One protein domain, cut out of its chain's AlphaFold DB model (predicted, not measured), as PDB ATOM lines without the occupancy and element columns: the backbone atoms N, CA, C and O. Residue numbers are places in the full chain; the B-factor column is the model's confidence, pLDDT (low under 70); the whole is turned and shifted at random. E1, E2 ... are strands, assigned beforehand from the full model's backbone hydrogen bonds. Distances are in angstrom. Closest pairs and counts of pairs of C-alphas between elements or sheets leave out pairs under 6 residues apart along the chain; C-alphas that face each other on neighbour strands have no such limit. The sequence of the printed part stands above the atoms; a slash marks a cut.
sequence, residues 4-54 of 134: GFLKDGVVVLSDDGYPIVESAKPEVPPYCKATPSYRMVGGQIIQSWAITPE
ATOM      1  N   GLY A   4      29.312  42.983  -4.775       96.94
ATOM      2  CA  GLY A   4      28.949  43.188  -6.173       96.94
ATOM      3  C   GLY A   4      28.490  44.600  -6.510       96.94
ATOM      4  O   GLY A   4      28.467  45.500  -5.671       96.94
ATOM      5  N   PHE A   5      28.095  44.785  -7.762       97.12
ATOM      6  CA  PHE A   5      27.540  46.034  -8.271       97.12
ATOM      7  C   PHE A   5      26.085  45.832  -8.675       97.12
ATOM      8  O   PHE A   5      25.750  44.859  -9.347       97.12
ATOM      9  N   LEU A   6      25.218  46.765  -8.282       96.19
ATOM     10  CA  LEU A   6      23.821  46.780  -8.702       96.19
ATOM     11  C   LEU A   6      23.691  47.582  -9.999       96.19
ATOM     12  O   LEU A   6      23.949  48.785 -10.009       96.19
ATOM     13  N   LYS A   7      23.258  46.924 -11.075       94.50
ATOM     14  CA  LYS A   7      22.991  47.536 -12.377       94.50
ATOM     15  C   LYS A   7      21.657  47.032 -12.915       94.50
ATOM     16  O   LYS A   7      21.446  45.831 -13.006       94.50
ATOM     17  N   ASP A   8      20.753  47.954 -13.241       92.12
ATOM     18  CA  ASP A   8      19.441  47.649 -13.832       92.12
ATOM     19  C   ASP A   8      18.630  46.602 -13.035       92.12
ATOM     20  O   ASP A   8      17.971  45.730 -13.591       92.12
ATOM     21  N   GLY A   9      18.707  46.669 -11.699       89.75
ATOM     22  CA  GLY A   9      18.028  45.731 -10.794       89.75
ATOM     23  C   GLY A   9      18.712  44.367 -10.641       89.75
ATOM     24  O   GLY A   9      18.239  43.538  -9.865       89.75
ATOM     25  N   VAL A  10      19.833  44.142 -11.326       92.88
ATOM     26  CA  VAL A  10      20.636  42.918 -11.270       92.88
ATOM     27  C   VAL A  10      21.920  43.174 -10.492       92.88
ATOM     28  O   VAL A  10      22.579  44.198 -10.668       92.88
ATOM     29  N   VAL A  11      22.296  42.232  -9.631       96.00
ATOM     30  CA  VAL A  11      23.581  42.268  -8.933       96.00
ATOM     31  C   VAL A  11      24.599  41.452  -9.716       96.00
ATOM     32  O   VAL A  11      24.408  40.258  -9.935       96.00
ATOM     33  N   VAL A  12      25.688  42.098 -10.127       96.12
ATOM     34  CA  VAL A  12      26.856  41.442 -10.719       96.12
ATOM     35  C   VAL A  12      27.882  41.233  -9.613       96.12
ATOM     36  O   VAL A  12      28.332  42.206  -9.007       96.12
ATOM     37  N   LEU A  13      28.223  39.976  -9.327       96.81
ATOM     38  CA  LEU A  13      29.202  39.638  -8.294       96.81
ATOM     39  C   LEU A  13      30.598  40.129  -8.693       96.81
ATOM     40  O   LEU A  13      30.993  39.999  -9.851       96.81
ATOM     41  N   SER A  14      31.324  40.687  -7.728       95.69
ATOM     42  CA  SER A  14      32.698  41.162  -7.903       95.69
ATOM     43  C   SER A  14      33.415  41.235  -6.561       95.69
ATOM     44  O   SER A  14      32.777  41.520  -5.546       95.69
ATOM     45  N   ASP A  15      34.732  41.059  -6.554       95.25
ATOM     46  CA  ASP A  15      35.559  41.124  -5.339       95.25
ATOM     47  C   ASP A  15      35.779  42.564  -4.831       95.25
ATOM     48  O   ASP A  15      36.129  42.766  -3.670       95.25
ATOM     49  N   ASP A  16      35.537  43.575  -5.670       94.69
ATOM     50  CA  ASP A  16      35.681  45.010  -5.370       94.69
ATOM     51  C   ASP A  16      34.335  45.757  -5.256       94.69
ATOM     52  O   ASP A  16      34.284  46.989  -5.242       94.69
ATOM     53  N   GLY A  17      33.229  45.010  -5.186       95.31
ATOM     54  CA  GLY A  17      31.877  45.557  -5.127       95.31
ATOM     55  C   GLY A  17      31.391  45.938  -3.723       95.31
ATOM     56  O   GLY A  17      32.060  45.754  -2.707       95.31
ATOM     57  N   TYR A  18      30.155  46.430  -3.652       97.62
ATOM     58  CA  TYR A  18      29.473  46.730  -2.394       97.62
ATOM     59  C   TYR A  18      29.037  45.444  -1.678       97.62
ATOM     60  O   TYR A  18      28.596  44.509  -2.353       97.62
ATOM     61  N   PRO A  19      29.071  45.394  -0.333       97.81
ATOM     62  CA  PRO A  19      28.539  44.271   0.429       97.81
ATOM     63  C   PRO A  19      27.073  44.001   0.100       97.81
ATOM     64  O   PRO A  19      26.250  44.919   0.105       97.81
ATOM     65  N   ILE A  20      26.747  42.736  -0.137       97.25
ATOM     66  CA  ILE A  20      25.387  42.267  -0.379       97.25
ATOM     67  C   ILE A  20      24.849  41.678   0.924       97.25
ATOM     68  O   ILE A  20      25.443  40.769   1.508       97.25
ATOM     69  N   VAL A  21      23.719  42.211   1.377       96.81
ATOM     70  CA  VAL A  21      22.983  41.727   2.542       96.81
ATOM     71  C   VAL A  21      21.720  41.042   2.047       96.81
ATOM     72  O   VAL A  21      20.815  41.691   1.518       96.81
ATOM     73  N   GLU A  22      21.673  39.725   2.218       94.50
ATOM     74  CA  GLU A  22      20.531  38.902   1.834       94.50
ATOM     75  C   GLU A  22      19.578  38.686   3.004       94.50
ATOM     76  O   GLU A  22      19.991  38.438   4.139       94.50
ATOM     77  N   SER A  23      18.285  38.783   2.713       93.75
ATOM     78  CA  SER A  23      17.220  38.465   3.657       93.75
ATOM     79  C   SER A  23      16.733  37.035   3.435       93.75
ATOM     80  O   SER A  23      16.703  36.537   2.306       93.75
ATOM     81  N   ALA A  24      16.316  36.368   4.513       95.06
ATOM     82  CA  ALA A  24      15.706  35.049   4.403       95.06
ATOM     83  C   ALA A  24      14.470  35.110   3.492       95.06
ATOM     84  O   ALA A  24      13.656  36.033   3.592       95.06
ATOM     85  N   LYS A  25      14.330  34.120   2.605       95.69
ATOM     86  CA  LYS A  25      13.142  33.994   1.763       95.69
ATOM     87  C   LYS A  25      11.908  33.833   2.661       95.69
ATOM     88  O   LYS A  25      11.917  32.939   3.508       95.69
ATOM     89  N   PRO A  26      10.871  34.672   2.506       96.44
ATOM     90  CA  PRO A  26       9.655  34.548   3.296       96.44
ATOM     91  C   PRO A  26       8.892  33.273   2.925       96.44
ATOM     92  O   PRO A  26       9.086  32.705   1.844       96.44
ATOM     93  N   GLU A  27       7.972  32.866   3.799       97.44
ATOM     94  CA  GLU A  27       6.928  31.918   3.425       97.44
ATOM     95  C   GLU A  27       6.123  32.490   2.253       97.44
ATOM     96  O   GLU A  27       5.766  33.671   2.237       97.44
ATOM     97  N   VAL A  28       5.883  31.654   1.248       97.31
ATOM     98  CA  VAL A  28       5.169  32.053   0.039       97.31
ATOM     99  C   VAL A  28       3.759  31.479   0.123       97.31
ATOM    100  O   VAL A  28       3.623  30.256   0.119       97.31
ATOM    101  N   PRO A  29       2.715  32.326   0.207       95.38
ATOM    102  CA  PRO A  29       1.341  31.843   0.187       95.38
ATOM    103  C   PRO A  29       1.040  31.046  -1.093       95.38
ATOM    104  O   PRO A  29       1.672  31.300  -2.125       95.38
ATOM    105  N   PRO A  30       0.052  30.130  -1.074       94.12
ATOM    106  CA  PRO A  30      -0.408  29.458  -2.284       94.12
ATOM    107  C   PRO A  30      -0.724  30.453  -3.405       94.12
ATOM    108  O   PRO A  30      -1.255  31.540  -3.156       94.12
ATOM    109  N   TYR A  31      -0.404  30.068  -4.641       95.38
ATOM    110  CA  TYR A  31      -0.653  30.867  -5.848       95.38
ATOM    111  C   TYR A  31       0.074  32.226  -5.873       95.38
ATOM    112  O   TYR A  31      -0.346  33.145  -6.580       95.38
ATOM    113  N   CYS A  32       1.152  32.371  -5.098       96.44
ATOM    114  CA  CYS A  32       2.049  33.522  -5.119       96.44
ATOM    115  C   CYS A  32       3.483  33.088  -5.435       96.44
ATOM    116  O   CYS A  32       3.882  31.956  -5.175       96.44
ATOM    117  N   LYS A  33       4.302  34.043  -5.879       96.88
ATOM    118  CA  LYS A  33       5.753  33.882  -6.002       96.88
ATOM    119  C   LYS A  33       6.502  34.950  -5.225       96.88
ATOM    120  O   LYS A  33       6.095  36.108  -5.178       96.88
ATOM    121  N   ALA A  34       7.644  34.564  -4.664       97.75
ATOM    122  CA  ALA A  34       8.606  35.493  -4.087       97.75
ATOM    123  C   ALA A  34       9.699  35.806  -5.114       97.75
ATOM    124  O   ALA A  34      10.430  34.908  -5.533       97.75
ATOM    125  N   THR A  35       9.820  37.074  -5.501       96.88
ATOM    126  CA  THR A  35      10.839  37.560  -6.442       96.88
ATOM    127  C   THR A  35      11.836  38.442  -5.687       96.88
ATOM    128  O   THR A  35      11.398  39.373  -5.003       96.88
ATOM    129  N   PRO A  36      13.153  38.175  -5.757       95.94
ATOM    130  CA  PRO A  36      14.136  39.024  -5.106       95.94
ATOM    131  C   PRO A  36      14.247  40.362  -5.846       95.94
ATOM    132  O   PRO A  36      14.222  40.419  -7.074       95.94
ATOM    133  N   SER A  37      14.402  41.438  -5.090       94.69
ATOM    134  CA  SER A  37      14.738  42.770  -5.573       94.69
ATOM    135  C   SER A  37      15.929  43.301  -4.789       94.69
ATOM    136  O   SER A  37      16.126  42.951  -3.626       94.69
ATOM    137  N   TYR A  38      16.732  44.144  -5.429       95.62
ATOM    138  CA  TYR A  38      17.969  44.661  -4.858       95.62
ATOM    139  C   TYR A  38      17.963  46.180  -4.909       95.62
ATOM    140  O   TYR A  38      17.555  46.778  -5.906       95.62
ATOM    141  N   ARG A  39      18.429  46.812  -3.832       95.69
ATOM    142  CA  ARG A  39      18.537  48.270  -3.746       95.69
ATOM    143  C   ARG A  39      19.801  48.689  -3.013       95.69
ATOM    144  O   ARG A  39      20.213  48.036  -2.062       95.69
ATOM    145  N   MET A  40      20.381  49.807  -3.433       96.31
ATOM    146  CA  MET A  40      21.526  50.402  -2.749       96.31
ATOM    147  C   MET A  40      21.051  51.238  -1.555       96.31
ATOM    148  O   MET A  40      20.230  52.141  -1.722       96.31
ATOM    149  N   VAL A  41      21.560  50.952  -0.357       95.94
ATOM    150  CA  VAL A  41      21.261  51.695   0.875       95.94
ATOM    151  C   VAL A  41      22.539  51.819   1.693       95.94
ATOM    152  O   VAL A  41      23.111  50.813   2.094       95.94
ATOM    153  N   GLY A  42      22.997  53.048   1.943       93.38
ATOM    154  CA  GLY A  42      24.137  53.293   2.836       93.38
ATOM    155  C   GLY A  42      25.434  52.571   2.443       93.38
ATOM    156  O   GLY A  42      26.181  52.162   3.322       93.38
ATOM    157  N   GLY A  43      25.689  52.375   1.143       95.19
ATOM    158  CA  GLY A  43      26.873  51.652   0.653       95.19
ATOM    159  C   GLY A  43      26.765  50.125   0.725       95.19
ATOM    160  O   GLY A  43      27.771  49.437   0.591       95.19
ATOM    161  N   GLN A  44      25.564  49.584   0.937       97.38
ATOM    162  CA  GLN A  44      25.278  48.154   0.873       97.38
ATOM    163  C   GLN A  44      24.186  47.878  -0.156       97.38
ATOM    164  O   GLN A  44      23.239  48.655  -0.309       97.38
ATOM    165  N   ILE A  45      24.284  46.739  -0.830       97.62
ATOM    166  CA  ILE A  45      23.190  46.199  -1.628       97.62
ATOM    167  C   ILE A  45      22.306  45.393  -0.685       97.62
ATOM    168  O   ILE A  45      22.707  44.345  -0.189       97.62
ATOM    169  N   ILE A  46      21.093  45.877  -0.443       97.19
ATOM    170  CA  ILE A  46      20.097  45.173   0.360       97.19
ATOM    171  C   ILE A  46      19.171  44.414  -0.581       97.19
ATOM    172  O   ILE A  46      18.528  45.018  -1.445       97.19
ATOM    173  N   GLN A  47      19.095  43.100  -0.396       96.69
ATOM    174  CA  GLN A  47      18.105  42.258  -1.044       96.69
ATOM    175  C   GLN A  47      16.814  42.236  -0.216       96.69
ATOM    176  O   GLN A  47      16.837  42.127   1.009       96.69
ATOM    177  N   SER A  48      15.678  42.323  -0.899       95.25
ATOM    178  CA  SER A  48      14.339  42.165  -0.330       95.25
ATOM    179  C   SER A  48      13.472  41.277  -1.218       95.25
ATOM    180  O   SER A  48      13.774  41.090  -2.397       95.25
ATOM    181  N   TRP A  49      12.391  40.723  -0.674       97.56
ATOM    182  CA  TRP A  49      11.469  39.863  -1.415       97.56
ATOM    183  C   TRP A  49      10.160  40.590  -1.710       97.56
ATOM    184  O   TRP A  49       9.513  41.110  -0.803       97.56
ATOM    185  N   ALA A  50       9.749  40.586  -2.976       95.44
ATOM    186  CA  ALA A  50       8.407  40.973  -3.386       95.44
ATOM    187  C   ALA A  50       7.546  39.714  -3.546       95.44
ATOM    188  O   ALA A  50       7.907  38.821  -4.313       95.44
ATOM    189  N   ILE A  51       6.415  39.651  -2.839       96.69
ATOM    190  CA  ILE A  51       5.396  38.617  -3.053       96.69
ATOM    191  C   ILE A  51       4.411  39.125  -4.100       96.69
ATOM    192  O   ILE A  51       3.789  40.168  -3.902       96.69
ATOM    193  N   THR A  52       4.271  38.401  -5.208       96.12
ATOM    194  CA  THR A  52       3.307  38.730  -6.264       96.12
ATOM    195  C   THR A  52       2.373  37.553  -6.538       96.12
ATOM    196  O   THR A  52       2.837  36.410  -6.540       96.12
ATOM    197  N   PRO A  53       1.064  37.795  -6.755       96.50
ATOM    198  CA  PRO A  53       0.147  36.749  -7.195       96.50
ATOM    199  C   PRO A  53       0.588  36.168  -8.539       96.50
ATOM    200  O   PRO A  53       0.994  36.907  -9.438       96.50
ATOM    201  N   GLU A  54       0.492  34.850  -8.673       96.56
ATOM    202  CA  GLU A  54       0.689  34.146  -9.944       96.56
ATOM    203  C   GLU A  54      -0.624  33.968 -10.700       96.56
ATOM    204  O   GLU A  54      -0.624  33.956 -11.927       96.56
TER     205      GLU A  54
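This is residues 4 to 54 of the 134 residues of an uncharacterized protein of Bifidobacterium dentium ATCC 27679 (UniProt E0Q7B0). What shape does one see first? A long hairpin, E4 and E5, makes the length of a rod, and a small hairpin, E1 and E2, covers part of one face near the E4 to E5 turn, giving a lopsided sandwich with crossed strands. Short E3 pairs beside the first residues of E5 at that end, and residues 22 to 31 lead back to the other end. What makes it up? The printed part has 51 residues with no named helix and five named strands, E1 to E5 along the chain; its class is all strand, the sheet E3 E5 E4 being mixed and E1 E2 antiparallel. How compact is it? It is loose, with a radius of gyration of the C-alphas of 12.5 A and spans of 39 by 19 by 17 A.

What comes first? E1, residues 4 to 7, and E2, residues 10 to 13, form an antiparallel hairpin; N 5 and O 12 are within hydrogen-bond range at 2.9 A. What forms the larger sheet? Edge strand E3, residues 18 to 21, is parallel to inner strand E5, residues 44 to 53, at 43 degrees, with N 45 and O 19 2.8 A apart. E5 and edge strand E4, residues 32 to 41, form an antiparallel hairpin at 156 degrees, with N 37 and O 48 2.8 A apart. How do the sheets meet? They form a sandwich, two sheets face to face, with strands at 61 degrees; the closest C-alphas of E1 and E5, Leu 6 and Ile 45, are 7.1 A apart.

Where does E1 begin? C-alpha 4 is at (28.949, 43.188, -6.173); E1, E2 and E3 each measure 9.6 A from first to last C-alpha. Where are the long strands? E4, 27.1 A, begins at C-alpha 32, (2.049, 33.522, -5.119), and E5, 28.8 A, ends at C-alpha 53, (0.147, 36.749, -7.195).

How large is it? The two C-alphas farthest apart, of Asp 16 and Pro 30, are 39.4 A apart. Is it continuous and confident? The printed part has no cut and no long link, mean pLDDT is 95.8, and no printed residue is under 70.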